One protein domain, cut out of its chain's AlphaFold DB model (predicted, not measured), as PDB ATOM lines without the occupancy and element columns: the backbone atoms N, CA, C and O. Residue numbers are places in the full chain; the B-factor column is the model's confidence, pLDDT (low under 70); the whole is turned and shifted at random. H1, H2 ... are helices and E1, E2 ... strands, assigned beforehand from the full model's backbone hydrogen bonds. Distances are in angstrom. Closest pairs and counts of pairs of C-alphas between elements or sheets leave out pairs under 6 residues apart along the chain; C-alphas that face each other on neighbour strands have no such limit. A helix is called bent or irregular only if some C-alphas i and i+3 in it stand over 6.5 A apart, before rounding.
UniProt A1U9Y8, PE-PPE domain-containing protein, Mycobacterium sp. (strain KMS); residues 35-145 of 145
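This is residues 35 to 145 of the 145 residues of the protein "PE-PPE domain-containing protein" of Mycobacterium sp. (strain KMS) (UniProt A1U9Y8). A small sheet of three parallel strands, E2, E1 and E3, is sandwiched between two helices, with H1 over one face and H3 over the other, while H2 lies off the sheet and packs on H3. Long links without named elements make much of the length: residues 40 to 58 reach out to one end of the domain, and residues 111 to 123 loop out at the opposite end. The printed part has 111 residues with three named helices and three named strands in the order E1, H1, E2, H2, E3, H3; the class is mixed, helices and strands, and under half of the residues, 51, are in named elements. The whole is compact, with a radius of gyration of the C-alphas of 14.4 A, and its outline, 42 by 29 by 16 A, is only just flat.

The printed part begins with strand E1, residues 35 to 39, 12.4 A from first to last C-alpha; C-alpha 35 is at (52.558, -184.134, 17.512). Helix H1, residues 59 to 70, spans 16.9 A and is only just irregular: C-alphas 62 and 65 are 6.8 A apart, against about 5 A in a regular helix. Strand E2, residues 77 to 80, spans 10.1 A. Helix H2, residues 100 to 110, spans 15.2 A and begins with C-alpha 100 at (46.896, -169.414, -3.667). Strand E3, residues 124 to 127, spans 10.0 A. Helix H3, residues 130 to 144, is the longest helix at 21.7 A and ends with C-alpha 144 at (38.874, -191.367, 1.343).

The sheet runs E2, E1, E3, with E1 as its inner strand. E1 and E2 are parallel at 17 degrees, with N 36 and O 77 within hydrogen-bond range at 2.7 A and N 79 and O 36 at 2.9 A. E1 and E3 are parallel at 9 degrees, with N 37 and O 124 at 2.8 A and N 126 and O 37 at 2.8 A. H1 is on the sheet at a height of 9.1 A and runs slantwise to the strands, at 53 degrees to E3 on the local plane. It lies over E3, and only just over E2 and E1, with 3 of its C-alphas falling on each of these two. The closest C-alphas of H1 and E1 are those of Pro 59 and Val 38, 6.8 A apart. E1, H1 and E2 form a strand-helix-strand unit, two parallel neighbour strands with a helix between them along the chain; its crossover is right-handed. H3 is on the opposite face at a height of 9.2 A, which gives three layers, helices on both faces of a sheet. It lies over E3 and runs along the strands, at 23 degrees to E3 on the local plane, but its line rises 38 degrees out of that plane, only just short of standing up from the sheet. The closest C-alphas of H3 and E3 are those of Ala 135 and Gly 127, 5.9 A apart. H2 is not on the sheet; E2, H2 and E3 form a split strand-helix-strand unit, with E1 between its strands in the sheet, and its crossover is right-handed. H2 and H3 touch, their closest C-alphas being those of Val 108 and Val 134, 5.4 A apart. They run the same way at a steep tilt of 55 degrees. H1 is apart from H2 and from H3. In H2 and H3 every O i to N i+4 pair is within hydrogen-bond range; in H1, 6 of 8 are.

The two C-alphas farthest apart are those of Pro 47 and Gln 118, at 43.7 A. The printed part has no cut and ends at the chain's last residue, Tyr 145. The links E1 to H1 and E2 to H2, 19 residues each, and H2 to E3, 13 residues, are long; H1 to E2 is short and E3 to H3 is tight. The mean pLDDT of the printed part is 88.3, and residues 114 to 121 and 143 to 145 are under 70.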
ATOM      1  N   SER A  35      52.164-185.543  17.620       88.44
ATOM      2  CA  SER A  35      52.558-184.134  17.512       88.44
ATOM      3  C   SER A  35      51.362-183.238  17.190       88.44
ATOM      4  O   SER A  35      50.368-183.669  16.601       88.44
ATOM      5  N   THR A  36      51.465-181.973  17.574       92.38
ATOM      6  CA  THR A  36      50.575-180.887  17.178       92.38
ATOM      7  C   THR A  36      51.138-180.230  15.920       92.38
ATOM      8  O   THR A  36      52.129-179.504  15.974       92.38
ATOM      9  N   TYR A  37      50.505-180.485  14.780       93.75
ATOM     10  CA  TYR A  37      50.834-179.869  13.500       93.75
ATOM     11  C   TYR A  37      50.125-178.522  13.380       93.75
ATOM     12  O   TYR A  37      48.894-178.460  13.337       93.75
ATOM     13  N   VAL A  38      50.901-177.444  13.308       95.88
ATOM     14  CA  VAL A  38      50.412-176.075  13.150       95.88
ATOM     15  C   VAL A  38      50.596-175.650  11.700       95.88
ATOM     16  O   VAL A  38      51.711-175.449  11.224       95.88
ATOM     17  N   ILE A  39      49.487-175.493  10.988       96.56
ATOM     18  CA  ILE A  39      49.464-175.041   9.601       96.56
ATOM     19  C   ILE A  39      49.171-173.544   9.592       96.56
ATOM     20  O   ILE A  39      48.069-173.100   9.939       96.56
ATOM     21  N   ARG A  40      50.180-172.772   9.184       95.25
ATOM     22  CA  ARG A  40      50.124-171.309   9.129       95.25
ATOM     23  C   ARG A  40      49.014-170.819   8.201       95.25
ATOM     24  O   ARG A  40      48.637-171.510   7.261       95.25
ATOM     25  N   GLY A  41      48.494-169.627   8.455       93.88
ATOM     26  CA  GLY A  41      47.640-168.888   7.525       93.88
ATOM     27  C   GLY A  41      48.472-168.041   6.569       93.88
ATOM     28  O   GLY A  41      49.693-168.037   6.660       93.88
ATOM     29  N   THR A  42      47.806-167.307   5.676       93.88
ATOM     30  CA  THR A  42      48.489-166.488   4.667       93.88
ATOM     31  C   THR A  42      49.479-165.501   5.285       93.88
ATOM     32  O   THR A  42      49.100-164.692   6.137       93.88
ATOM     33  N   GLU A  43      50.720-165.531   4.810       92.50
ATOM     34  CA  GLU A  43      51.780-164.612   5.215       92.50
ATOM     35  C   GLU A  43      51.802-163.412   4.279       92.50
ATOM     36  O   GLU A  43      52.375-163.431   3.192       92.50
ATOM     37  N   TYR A  44      51.094-162.364   4.692       91.25
ATOM     38  CA  TYR A  44      51.005-161.129   3.930       91.25
ATOM     39  C   TYR A  44      52.339-160.373   3.902       91.25
ATOM     40  O   TYR A  44      53.083-160.373   4.881       91.25
ATOM     41  N   GLY A  45      52.605-159.671   2.800       91.56
ATOM     42  CA  GLY A  45      53.692-158.702   2.709       91.56
ATOM     43  C   GLY A  45      53.288-157.327   3.247       91.56
ATOM     44  O   GLY A  45      52.121-157.045   3.545       91.56
ATOM     45  N   VAL A  46      54.254-156.418   3.355       90.94
ATOM     46  CA  VAL A  46      54.016-155.011   3.720       90.94
ATOM     47  C   VAL A  46      53.262-154.300   2.577       90.94
ATOM     48  O   VAL A  46      53.603-154.480   1.410       90.94
ATOM     49  N   PRO A  47      52.248-153.455   2.856       90.38
ATOM     50  CA  PRO A  47      51.789-152.968   4.162       90.38
ATOM     51  C   PRO A  47      50.704-153.826   4.829       90.38
ATOM     52  O   PRO A  47      50.254-153.479   5.918       90.38
ATOM     53  N   PHE A  48      50.265-154.912   4.195       87.69
ATOM     54  CA  PHE A  48      49.105-155.694   4.628       87.69
ATOM     55  C   PHE A  48      49.352-156.492   5.909       87.69
ATOM     56  O   PHE A  48      48.411-156.721   6.663       87.69
ATOM     57  N   CYS A  49      50.600-156.875   6.181       88.81
ATOM     58  CA  CYS A  49      50.930-157.603   7.400       88.81
ATOM     59  C   CYS A  49      51.016-156.738   8.654       88.81
ATOM     60  O   CYS A  49      51.026-157.295   9.740       88.81
ATOM     61  N   LEU A  50      51.092-155.403   8.570       90.25
ATOM     62  CA  LEU A  50      51.321-154.577   9.760       90.25
ATOM     63  C   LEU A  50      50.104-154.594  10.706       90.25
ATOM     64  O   LEU A  50      48.981-154.381  10.246       90.25
ATOM     65  N   PRO A  51      50.301-154.765  12.032       87.44
ATOM     66  CA  PRO A  51      51.575-154.858  12.771       87.44
ATOM     67  C   PRO A  51      52.148-156.286  12.939       87.44
ATOM     68  O   PRO A  51      53.164-156.456  13.607       87.44
ATOM     69  N   PHE A  52      51.509-157.296  12.361       84.56
ATOM     70  CA  PHE A  52      51.759-158.731  12.529       84.56
ATOM     71  C   PHE A  52      52.607-159.347  11.394       84.56
ATOM     72  O   PHE A  52      52.227-160.339  10.770       84.56
ATOM     73  N   CYS A  53      53.746-158.731  11.074       84.56
ATOM     74  CA  CYS A  53      54.645-159.203  10.013       84.56
ATOM     75  C   CYS A  53      55.648-160.250  10.518       84.56
ATOM     76  O   CYS A  53      55.965-160.291  11.707       84.56
ATOM     77  N   HIS A  54      56.210-161.029   9.587       80.00
ATOM     78  CA  HIS A  54      57.347-161.934   9.821       80.00
ATOM     79  C   HIS A  54      57.125-162.951  10.952       80.00
ATOM     80  O   HIS A  54      58.006-163.167  11.783       80.00
ATOM     81  N   GLY A  55      55.935-163.554  10.997       77.94
ATOM     82  CA  GLY A  55      55.612-164.573  11.996       77.94
ATOM     83  C   GLY A  55      55.492-164.018  13.415       77.94
ATOM     84  O   GLY A  55      55.917-164.679  14.356       77.94
ATOM     85  N   ASN A  56      54.955-162.801  13.575       84.62
ATOM     86  CA  ASN A  56      54.612-162.238  14.880       84.62
ATOM     87  C   ASN A  56      53.091-161.990  14.985       84.62
ATOM     88  O   ASN A  56      52.581-161.154  14.237       84.62
ATOM     89  N   PRO A  57      52.360-162.652  15.903       87.44
ATOM     90  CA  PRO A  57      52.850-163.689  16.817       87.44
ATOM     91  C   PRO A  57      53.332-164.932  16.060       87.44
ATOM     92  O   PRO A  57      52.945-165.148  14.907       87.44
ATOM     93  N   THR A  58      54.173-165.737  16.708       92.62
ATOM     94  CA  THR A  58      54.609-167.017  16.135       92.62
ATOM     95  C   THR A  58      53.400-167.927  15.890       92.62
ATOM     96  O   THR A  58      52.379-167.802  16.581       92.62
ATOM     97  N   PRO A  59      53.467-168.845  14.907       92.25
ATOM     98  CA  PRO A  59      52.383-169.789  14.647       92.25
ATOM     99  C   PRO A  59      51.926-170.541  15.902       92.25
ATOM    100  O   PRO A  59      50.729-170.744  16.099       92.25
ATOM    101  N   GLU A  60      52.862-170.910  16.771       93.25
ATOM    102  CA  GLU A  60      52.618-171.604  18.031       93.25
ATOM    103  C   GLU A  60      51.918-170.709  19.053       93.25
ATOM    104  O   GLU A  60      50.919-171.122  19.639       93.25
ATOM    105  N   GLU A  61      52.379-169.467  19.237       94.31
ATOM    106  CA  GLU A  61      51.721-168.497  20.127       94.31
ATOM    107  C   GLU A  61      50.277-168.220  19.703       94.31
ATOM    108  O   GLU A  61      49.409-168.007  20.553       94.31
ATOM    109  N   LEU A  62      50.008-168.240  18.395       92.06
ATOM    110  CA  LEU A  62      48.654-168.121  17.876       92.06
ATOM    111  C   LEU A  62      47.843-169.407  18.093       92.06
ATOM    112  O   LEU A  62      46.673-169.324  18.454       92.06
ATOM    113  N   ALA A  63      48.431-170.580  17.849       94.56
ATOM    114  CA  ALA A  63      47.725-171.859  17.815       94.56
ATOM    115  C   ALA A  63      47.433-172.447  19.200       94.56
ATOM    116  O   ALA A  63      46.309-172.889  19.460       94.56
ATOM    117  N   MET A  64      48.426-172.459  20.089       94.19
ATOM    118  CA  MET A  64      48.364-173.228  21.334       94.19
ATOM    119  C   MET A  64      47.223-172.821  22.273       94.19
ATOM    120  O   MET A  64      46.568-173.724  22.784       94.19
ATOM    121  N   PRO A  65      46.840-171.534  22.421       95.06
ATOM    122  CA  PRO A  65      45.665-171.175  23.219       95.06
ATOM    123  C   PRO A  65      44.364-171.853  22.757       95.06
ATOM    124  O   PRO A  65      43.501-172.168  23.577       95.06
ATOM    125  N   TYR A  66      44.209-172.091  21.450       94.56
ATOM    126  CA  TYR A  66      43.045-172.794  20.902       94.56
ATOM    127  C   TYR A  66      43.166-174.308  21.058       94.56
ATOM    128  O   TYR A  66      42.165-174.972  21.341       94.56
ATOM    129  N   VAL A  67      44.372-174.849  20.877       94.62
ATOM    130  CA  VAL A  67      44.654-176.277  21.059       94.62
ATOM    131  C   VAL A  67      44.424-176.677  22.515       94.62
ATOM    132  O   VAL A  67      43.605-177.560  22.763       94.62
ATOM    133  N   ASP A  68      45.029-175.968  23.466       93.81
ATOM    134  CA  ASP A  68      44.894-176.207  24.909       93.81
ATOM    135  C   ASP A  68      43.445-176.030  25.388       93.81
ATOM    136  O   ASP A  68      42.977-176.728  26.286       93.81
ATOM    137  N   GLY A  69      42.701-175.108  24.765       93.06
ATOM    138  CA  GLY A  69      41.281-174.899  25.050       93.06
ATOM    139  C   GLY A  69      40.353-175.987  24.495       93.06
ATOM    140  O   GLY A  69      39.205-176.083  24.931       93.06
ATOM    141  N   THR A  70      40.820-176.795  23.538       92.25
ATOM    142  CA  THR A  70      40.005-177.797  22.825       92.25
ATOM    143  C   THR A  70      40.388-179.231  23.190       92.25
ATOM    144  O   THR A  70      39.528-180.113  23.239       92.25
ATOM    145  N   VAL A  71      41.672-179.484  23.438       89.06
ATOM    146  CA  VAL A  71      42.246-180.810  23.661       89.06
ATOM    147  C   VAL A  71      42.735-180.895  25.104       89.06
ATOM    148  O   VAL A  71      43.577-180.117  25.521       89.06
ATOM    149  N   ASN A  72      42.226-181.862  25.877       83.44
ATOM    150  CA  ASN A  72      42.537-181.966  27.313       83.44
ATOM    151  C   ASN A  72      44.019-182.253  27.620       83.44
ATOM    152  O   ASN A  72      44.493-181.872  28.681       83.44
ATOM    153  N   ASN A  73      44.714-182.972  26.734       84.75
ATOM    154  CA  ASN A  73      46.143-183.282  26.836       84.75
ATOM    155  C   ASN A  73      46.723-183.282  25.412       84.75
ATOM    156  O   ASN A  73      46.764-184.347  24.787       84.75
ATOM    157  N   PRO A  74      47.044-182.111  24.838       87.00
ATOM    158  CA  PRO A  74      47.629-182.062  23.510       87.00
ATOM    159  C   PRO A  74      49.044-182.660  23.525       87.00
ATOM    160  O   PRO A  74      49.691-182.673  24.573       87.00
ATOM    161  N   PRO A  75      49.537-183.168  22.384       87.50
ATOM    162  CA  PRO A  75      50.917-183.621  22.279       87.50
ATOM    163  C   PRO A  75      51.922-182.492  22.540       87.50
ATOM    164  O   PRO A  75      51.757-181.390  22.014       87.50
ATOM    165  N   ASP A  76      52.991-182.802  23.280       85.94
ATOM    166  CA  ASP A  76      54.079-181.858  23.588       85.94
ATOM    167  C   ASP A  76      54.895-181.471  22.342       85.94
ATOM    168  O   ASP A  76      55.452-180.375  22.262       85.94
ATOM    169  N   GLY A  77      55.007-182.384  21.371       88.25
ATOM    170  CA  GLY A  77      55.705-182.128  20.116       88.25
ATOM    171  C   GLY A  77      54.915-181.146  19.263       88.25
ATOM    172  O   GLY A  77      53.771-181.426  18.923       88.25
ATOM    173  N   ILE A  78      55.514-180.017  18.889       91.44
ATOM    174  CA  ILE A  78      54.899-179.040  17.984       91.44
ATOM    175  C   ILE A  78      55.672-179.037  16.668       91.44
ATOM    176  O   ILE A  78      56.898-178.920  16.654       91.44
ATOM    177  N   VAL A  79      54.944-179.166  15.562       92.50
ATOM    178  CA  VAL A  79      55.489-179.142  14.205       92.50
ATOM    179  C   VAL A  79      54.785-178.038  13.433       92.50
ATOM    180  O   VAL A  79      53.611-178.161  13.090       92.50
ATOM    181  N   VAL A  80      55.494-176.955  13.131       94.44
ATOM    182  CA  VAL A  80      54.989-175.957  12.185       94.44
ATOM    183  C   VAL A  80      55.177-176.493  10.778       94.44
ATOM    184  O   VAL A  80      56.281-176.868  10.387       94.44
ATOM    185  N   VAL A  81      54.088-176.541  10.019       94.25
ATOM    186  CA  VAL A  81      54.116-177.014   8.636       94.25
ATOM    187  C   VAL A  81      54.817-175.973   7.777       94.25
ATOM    188  O   VAL A  81      54.348-174.837   7.644       94.25
ATOM    189  N   ASP A  82      55.951-176.378   7.210       94.69
ATOM    190  CA  ASP A  82      56.741-175.550   6.312       94.69
ATOM    191  C   ASP A  82      56.143-175.597   4.906       94.69
ATOM    192  O   ASP A  82      56.212-176.602   4.198       94.69
ATOM    193  N   TYR A  83      55.486-174.507   4.531       95.81
ATOM    194  CA  TYR A  83      54.904-174.313   3.213       95.81
ATOM    195  C   TYR A  83      54.815-172.812   2.905       95.81
ATOM    196  O   TYR A  83      54.857-172.007   3.845       95.81
ATOM    197  N   PRO A  84      54.660-172.411   1.627       95.50
ATOM    198  CA  PRO A  84      54.749-171.007   1.221       95.50
ATOM    199  C   PRO A  84      53.746-170.066   1.888       95.50
ATOM    200  O   PRO A  84      54.026-168.881   2.009       95.50
ATOM    201  N   ALA A  85      52.571-170.571   2.285       95.56
ATOM    202  CA  ALA A  85      51.510-169.775   2.897       95.56
ATOM    203  C   ALA A  85      51.157-168.494   2.105       95.56
ATOM    204  O   ALA A  85      50.855-167.445   2.678       95.56
ATOM    205  N   SER A  86      51.228-168.547   0.773       95.75
ATOM    206  CA  SER A  86      51.187-167.356  -0.071       95.75
ATOM    207  C   SER A  86      49.805-167.057  -0.649       95.75
ATOM    208  O   SER A  86      48.939-167.920  -0.808       95.75
ATOM    209  N   PHE A  87      49.602-165.788  -0.996       94.56
ATOM    210  CA  PHE A  87      48.471-165.302  -1.777       94.56
ATOM    211  C   PHE A  87      49.024-164.270  -2.751       94.56
ATOM    212  O   PHE A  87      49.076-163.073  -2.461       94.56
ATOM    213  N   TRP A  88      49.485-164.744  -3.905       93.94
ATOM    214  CA  TRP A  88      50.023-163.873  -4.941       93.94
ATOM    215  C   TRP A  88      48.999-162.791  -5.353       93.94
ATOM    216  O   TRP A  88      47.822-163.116  -5.542       93.94
ATOM    217  N   PRO A  89      49.396-161.515  -5.532       93.00
ATOM    218  CA  PRO A  89      50.734-160.935  -5.358       93.00
ATOM    219  C   PRO A  89      50.912-160.194  -4.012       93.00
ATOM    220  O   PRO A  89      51.713-159.263  -3.921       93.00
ATOM    221  N   PHE A  90      50.110-160.518  -2.994       92.19
ATOM    222  CA  PHE A  90      50.009-159.758  -1.740       92.19
ATOM    223  C   PHE A  90      50.741-160.398  -0.552       92.19
ATOM    224  O   PHE A  90      50.786-159.797   0.525       92.19
ATOM    225  N   SER A  91      51.283-161.603  -0.715       91.94
ATOM    226  CA  SER A  91      52.097-162.286   0.295       91.94
ATOM    227  C   SER A  91      53.534-161.760   0.367       91.94
ATOM    228  O   SER A  91      53.912-160.881  -0.407       91.94
ATOM    229  N   ASP A  92      54.312-162.232   1.342       90.19
ATOM    230  CA  ASP A  92      55.632-161.684   1.698       90.19
ATOM    231  C   ASP A  92      56.648-161.694   0.537       90.19
ATOM    232  O   ASP A  92      57.420-160.745   0.381       90.19
ATOM    233  N   GLY A  93      56.604-162.693  -0.348       91.00
ATOM    234  CA  GLY A  93      57.407-162.733  -1.576       91.00
ATOM    235  C   GLY A  93      56.766-162.021  -2.776       91.00
ATOM    236  O   GLY A  93      57.333-162.005  -3.870       91.00
ATOM    237  N   TYR A  94      55.615-161.368  -2.608       90.44
ATOM    238  CA  TYR A  94      54.914-160.583  -3.629       90.44
ATOM    239  C   TYR A  94      54.742-161.342  -4.957       90.44
ATOM    240  O   TYR A  94      53.983-162.300  -5.053       90.44
ATOM    241  N   PHE A  95      55.440-160.900  -6.008       94.38
ATOM    242  CA  PHE A  95      55.309-161.436  -7.357       94.38
ATOM    243  C   PHE A  95      56.081-162.737  -7.590       94.38
ATOM    244  O   PHE A  95      55.875-163.349  -8.639       94.38
ATOM    245  N   VAL A  96      56.971-163.130  -6.671       94.38
ATOM    246  CA  VAL A  96      57.742-164.382  -6.779       94.38
ATOM    247  C   VAL A  96      57.096-165.545  -6.036       94.38
ATOM    248  O   VAL A  96      57.531-166.683  -6.201       94.38
ATOM    249  N   ASP A  97      56.062-165.265  -5.248       94.88
ATOM    250  CA  ASP A  97      55.348-166.285  -4.501       94.88
ATOM    251  C   ASP A  97      54.438-167.137  -5.394       94.88
ATOM    252  O   ASP A  97      53.906-166.643  -6.397       94.88
ATOM    253  N   PRO A  98      54.197-168.403  -5.010       96.69
ATOM    254  CA  PRO A  98      53.202-169.228  -5.671       96.69
ATOM    255  C   PRO A  98      51.796-168.627  -5.542       96.69
ATOM    256  O   PRO A  98      51.496-167.852  -4.621       96.69
ATOM    257  N   THR A  99      50.911-169.007  -6.467       96.94
ATOM    258  CA  THR A  99      49.494-168.641  -6.379       96.94
ATOM    259  C   THR A  99      48.833-169.308  -5.169       96.94
ATOM    260  O   THR A  99      49.395-170.219  -4.565       96.94
ATOM    261  N   TYR A 100      47.631-168.852  -4.803       96.44
ATOM    262  CA  TYR A 100      46.896-169.414  -3.667       96.44
ATOM    263  C   TYR A 100      46.722-170.937  -3.778       96.44
ATOM    264  O   TYR A 100      46.997-171.652  -2.817       96.44
ATOM    265  N   ASP A 101      46.300-171.426  -4.946       97.44
ATOM    266  CA  ASP A 101      46.042-172.853  -5.156       97.44
ATOM    267  C   ASP A 101      47.346-173.667  -5.094       97.44
ATOM    268  O   ASP A 101      47.401-174.672  -4.385       97.44
ATOM    269  N   ASP A 102      48.423-173.181  -5.729       97.75
ATOM    270  CA  ASP A 102      49.743-173.829  -5.690       97.75
ATOM    271  C   ASP A 102      50.309-173.888  -4.260       97.75
ATOM    272  O   ASP A 102      50.977-174.852  -3.880       97.75
ATOM    273  N   ALA A 103      50.080-172.845  -3.457       97.56
ATOM    274  CA  ALA A 103      50.516-172.797  -2.066       97.56
ATOM    275  C   ALA A 103      49.729-173.782  -1.198       97.56
ATOM    276  O   ALA A 103      50.319-174.478  -0.373       97.56
ATOM    277  N   VAL A 104      48.413-173.875  -1.398       97.69
ATOM    278  CA  VAL A 104      47.564-174.840  -0.689       97.69
ATOM    279  C   VAL A 104      47.964-176.273  -1.037       97.69
ATOM    280  O   VAL A 104      48.099-177.091  -0.129       97.69
ATOM    281  N   GLU A 105      48.213-176.577  -2.311       96.50
ATOM    282  CA  GLU A 105      48.693-177.896  -2.741       96.50
ATOM    283  C   GLU A 105      50.044-178.240  -2.097       96.50
ATOM    284  O   GLU A 105      50.212-179.323  -1.532       96.50
ATOM    285  N   GLN A 106      50.996-177.303  -2.100       97.00
ATOM    286  CA  GLN A 106      52.277-177.479  -1.411       97.00
ATOM    287  C   GLN A 106      52.100-177.697   0.096       97.00
ATOM    288  O   GLN A 106      52.790-178.536   0.666       97.00
ATOM    289  N   GLY A 107      51.154-177.002   0.732       96.38
ATOM    290  CA  GLY A 107      50.830-177.195   2.145       96.38
ATOM    291  C   GLY A 107      50.274-178.584   2.454       96.38
ATOM    292  O   GLY A 107      50.647-179.175   3.465       96.38
ATOM    293  N   VAL A 108      49.420-179.134   1.583       94.44
ATOM    294  CA  VAL A 108      48.911-180.510   1.734       94.44
ATOM    295  C   VAL A 108      50.050-181.516   1.576       94.44
ATOM    296  O   VAL A 108      50.174-182.423   2.390       94.44
ATOM    297  N   ASN A 109      50.928-181.311   0.592       93.19
ATOM    298  CA  ASN A 109      52.079-182.183   0.337       93.19
ATOM    299  C   ASN A 109      53.189-182.080   1.399       93.19
ATOM    300  O   ASN A 109      54.007-182.990   1.515       93.19
ATOM    301  N   ALA A 110      53.242-180.977   2.153       93.25
ATOM    302  CA  ALA A 110      54.169-180.792   3.268       93.25
ATOM    303  C   ALA A 110      53.730-181.548   4.533       93.25
ATOM    304  O   ALA A 110      54.535-181.751   5.446       93.25
ATOM    305  N   LEU A 111      52.464-181.968   4.602       89.62
ATOM    306  CA  LEU A 111      51.984-182.840   5.663       89.62
ATOM    307  C   LEU A 111      52.411-184.295   5.403       89.62
ATOM    308  O   LEU A 111      52.583-184.707   4.254       89.62
ATOM    309  N   PRO A 112      52.579-185.102   6.462       84.88
ATOM    310  CA  PRO A 112      52.926-186.511   6.308       84.88
ATOM    311  C   PRO A 112      51.890-187.272   5.447       84.88
ATOM    312  O   PRO A 112      50.701-187.042   5.628       84.88
ATOM    313  N   PRO A 113      52.275-188.198   4.541       76.00
ATOM    314  CA  PRO A 113      51.328-188.881   3.650       76.00
ATOM    315  C   PRO A 113      50.190-189.635   4.373       76.00
ATOM    316  O   PRO A 113      50.466-190.392   5.313       76.00
ATOM    317  N   PRO A 114      48.929-189.546   3.899       64.25
ATOM    318  CA  PRO A 114      47.816-190.324   4.446       64.25
ATOM    319  C   PRO A 114      48.059-191.842   4.381       64.25
ATOM    320  O   PRO A 114      48.605-192.360   3.407       64.25
ATOM    321  N   GLY A 115      47.660-192.578   5.424       59.03
ATOM    322  CA  GLY A 115      47.732-194.048   5.458       59.03
ATOM    323  C   GLY A 115      49.123-194.659   5.695       59.03
ATOM    324  O   GLY A 115      49.217-195.868   5.897       59.03
ATOM    325  N   GLN A 116      50.198-193.863   5.737       56.47
ATOM    326  CA  GLN A 116      51.534-194.347   6.125       56.47
ATOM    327  C   GLN A 116      51.801-194.302   7.637       56.47
ATOM    328  O   GLN A 116      52.875-194.706   8.074       56.47
ATOM    329  N   PHE A 117      50.827-193.874   8.445       56.72
ATOM    330  CA  PHE A 117      51.030-193.655   9.874       56.72
ATOM    331  C   PHE A 117      50.051-194.455  10.728       56.72
ATOM    332  O   PHE A 117      48.864-194.150  10.791       56.72
ATOM    333  N   GLN A 118      50.599-195.423  11.467       48.28
ATOM    334  CA  GLN A 118      50.073-195.807  12.784       48.28
ATOM    335  C   GLN A 118      50.385-194.718  13.843       48.28
ATOM    336  O   GLN A 118      49.878-194.786  14.954       48.28
ATOM    337  N   ASP A 119      51.171-193.689  13.483       49.03
ATOM    338  CA  ASP A 119      51.759-192.687  14.390       49.03
ATOM    339  C   ASP A 119      51.014-191.332  14.451       49.03
ATOM    340  O   ASP A 119      51.440-190.424  15.160       49.03
ATOM    341  N   LEU A 120      49.899-191.164  13.726       59.97
ATOM    342  CA  LEU A 120      49.024-189.983  13.867       59.97
ATOM    343  C   LEU A 120      47.932-190.174  14.927       59.97
ATOM    344  O   LEU A 120      47.212-189.221  15.232       59.97
ATOM    345  N   ASP A 121      47.812-191.367  15.511       68.06
ATOM    346  CA  ASP A 121      46.886-191.605  16.614       68.06
ATOM    347  C   ASP A 121      47.229-190.674  17.787       68.06
ATOM    348  O   ASP A 121      48.310-190.723  18.369       68.06
ATOM    349  N   GLY A 122      46.296-189.776  18.107       76.69
ATOM    350  CA  GLY A 122      46.479-188.749  19.135       76.69
ATOM    351  C   GLY A 122      47.190-187.472  18.671       76.69
ATOM    352  O   GLY A 122      47.306-186.544  19.470       76.69
ATOM    353  N   SER A 123      47.615-187.376  17.407       86.44
ATOM    354  CA  SER A 123      48.128-186.122  16.840       86.44
ATOM    355  C   SER A 123      47.014-185.087  16.669       86.44
ATOM    356  O   SER A 123      45.853-185.412  16.405       86.44
ATOM    357  N   VAL A 124      47.381-183.814  16.790       90.00
ATOM    358  CA  VAL A 124      46.472-182.676  16.620       90.00
ATOM    359  C   VAL A 124      46.864-181.936  15.351       90.00
ATOM    360  O   VAL A 124      48.037-181.668  15.132       90.00
ATOM    361  N   ILE A 125      45.889-181.585  14.512       91.94
ATOM    362  CA  ILE A 125      46.111-180.720  13.349       91.94
ATOM    363  C   ILE A 125      45.346-179.425  13.584       91.94
ATOM    364  O   ILE A 125      44.117-179.429  13.680       91.94
ATOM    365  N   PHE A 126      46.078-178.321  13.666       95.31
ATOM    366  CA  PHE A 126      45.538-176.980  13.802       95.31
ATOM    367  C   PHE A 126      45.873-176.170  12.554       95.31
ATOM    368  O   PHE A 126      47.033-176.061  12.173       95.31
ATOM    369  N   GLY A 127      44.867-175.573  11.921       96.00
ATOM    370  CA  GLY A 127      45.063-174.695  10.772       96.00
ATOM    371  C   GLY A 127      44.136-173.492  10.840       96.00
ATOM    372  O   GLY A 127      42.960-173.637  11.183       96.00
ATOM    373  N   TYR A 128      44.648-172.316  10.478       95.12
ATOM    374  CA  TYR A 128      43.900-171.055  10.467       95.12
ATOM    375  C   TYR A 128      43.986-170.367   9.098       95.12
ATOM    376  O   TYR A 128      45.009-170.432   8.419       95.12
ATOM    377  N   SER A 129      42.914-169.678   8.687       95.19
ATOM    378  CA  SER A 129      42.826-169.012   7.375       95.19
ATOM    379  C   SER A 129      43.119-169.999   6.224       95.19
ATOM    380  O   SER A 129      42.470-171.041   6.140       95.19
ATOM    381  N   GLN A 130      44.101-169.731   5.356       96.19
ATOM    382  CA  GLN A 130      44.563-170.673   4.328       96.19
ATOM    383  C   GLN A 130      44.985-172.034   4.908       96.19
ATOM    384  O   GLN A 130      44.674-173.069   4.318       96.19
ATOM    385  N   GLY A 131      45.595-172.063   6.095       97.00
ATOM    386  CA  GLY A 131      45.987-173.308   6.751       97.00
ATOM    387  C   GLY A 131      44.802-174.205   7.112       97.00
ATOM    388  O   GLY A 131      44.935-175.426   7.134       97.00
ATOM    389  N   THR A 132      43.605-173.636   7.317       96.31
ATOM    390  CA  THR A 132      42.373-174.426   7.483       96.31
ATOM    391  C   THR A 132      41.993-175.142   6.189       96.31
ATOM    392  O   THR A 132      41.516-176.278   6.234       96.31
ATOM    393  N   GLN A 133      42.218-174.514   5.031       97.06
ATOM    394  CA  GLN A 133      41.958-175.135   3.733       97.06
ATOM    395  C   GLN A 133      42.897-176.323   3.509       97.06
ATOM    396  O   GLN A 133      42.424-177.409   3.181       97.06
ATOM    397  N   VAL A 134      44.193-176.147   3.783       96.88
ATOM    398  CA  VAL A 134      45.192-177.230   3.762       96.88
ATOM    399  C   VAL A 134      44.767-178.380   4.682       96.88
ATOM    400  O   VAL A 134      44.639-179.513   4.225       96.88
ATOM    401  N   ALA A 135      44.447-178.087   5.949       94.25
ATOM    402  CA  ALA A 135      43.998-179.095   6.915       94.25
ATOM    403  C   ALA A 135      42.743-179.848   6.442       94.25
ATOM    404  O   ALA A 135      42.622-181.059   6.630       94.25
ATOM    405  N   THR A 136      41.800-179.134   5.824       93.88
ATOM    406  CA  THR A 136      40.543-179.705   5.321       93.88
ATOM    407  C   THR A 136      40.786-180.640   4.143       93.88
ATOM    408  O   THR A 136      40.221-181.732   4.113       93.88
ATOM    409  N   LEU A 137      41.622-180.235   3.183       92.88
ATOM    410  CA  LEU A 137      41.968-181.056   2.021       92.88
ATOM    411  C   LEU A 137      42.749-182.300   2.444       92.88
ATOM    412  O   LEU A 137      42.357-183.406   2.080       92.88
ATOM    413  N   TYR A 138      43.751-182.126   3.306       89.75
ATOM    414  CA  TYR A 138      44.508-183.230   3.885       89.75
ATOM    415  C   TYR A 138      43.593-184.230   4.608       89.75
ATOM    416  O   TYR A 138      43.653-185.436   4.376       89.75
ATOM    417  N   LYS A 139      42.669-183.737   5.444       85.38
ATOM    418  CA  LYS A 139      41.716-184.598   6.155       85.38
ATOM    419  C   LYS A 139      40.710-185.273   5.221       85.38
ATOM    420  O   LYS A 139      40.262-186.376   5.522       85.38
ATOM    421  N   ARG A 140      40.312-184.632   4.119       85.38
ATOM    422  CA  ARG A 140      39.455-185.266   3.108       85.38
ATOM    423  C   ARG A 140      40.164-186.477   2.511       85.38
ATOM    424  O   ARG A 140      39.598-187.559   2.557       85.38
ATOM    425  N   GLU A 141      41.398-186.300   2.049       77.44
ATOM    426  CA  GLU A 141      42.210-187.389   1.494       77.44
ATOM    427  C   GLU A 141      42.441-188.498   2.522       77.44
ATOM    428  O   GLU A 141      42.285-189.668   2.197       77.44
ATOM    429  N   PHE A 142      42.697-188.144   3.784       71.06
ATOM    430  CA  PHE A 142      42.817-189.116   4.871       71.06
ATOM    431  C   PHE A 142      41.574-190.002   5.056       71.06
ATOM    432  O   PHE A 142      41.724-191.164   5.407       71.06
ATOM    433  N   ASN A 143      40.361-189.480   4.842       69.44
ATOM    434  CA  ASN A 143      39.117-190.241   5.035       69.44
ATOM    435  C   ASN A 143      38.632-190.976   3.773       69.44
ATOM    436  O   ASN A 143      37.651-191.717   3.848       69.44
ATOM    437  N   GLU A 144      39.232-190.714   2.611       63.03
ATOM    438  CA  GLU A 144      38.874-191.367   1.343       63.03
ATOM    439  C   GLU A 144      39.634-192.692   1.117       63.03
ATOM    440  O   GLU A 144      39.296-193.426   0.186       63.03
ATOM    441  N   TYR A 145      40.593-193.027   1.993       46.22
ATOM    442  CA  TYR A 145      41.333-194.297   2.046       46.22
ATOM    443  C   TYR A 145      41.034-195.083   3.329       46.22
ATOM    444  O   TYR A 145      41.227-196.322   3.298       46.22
TER     445      TYR A 145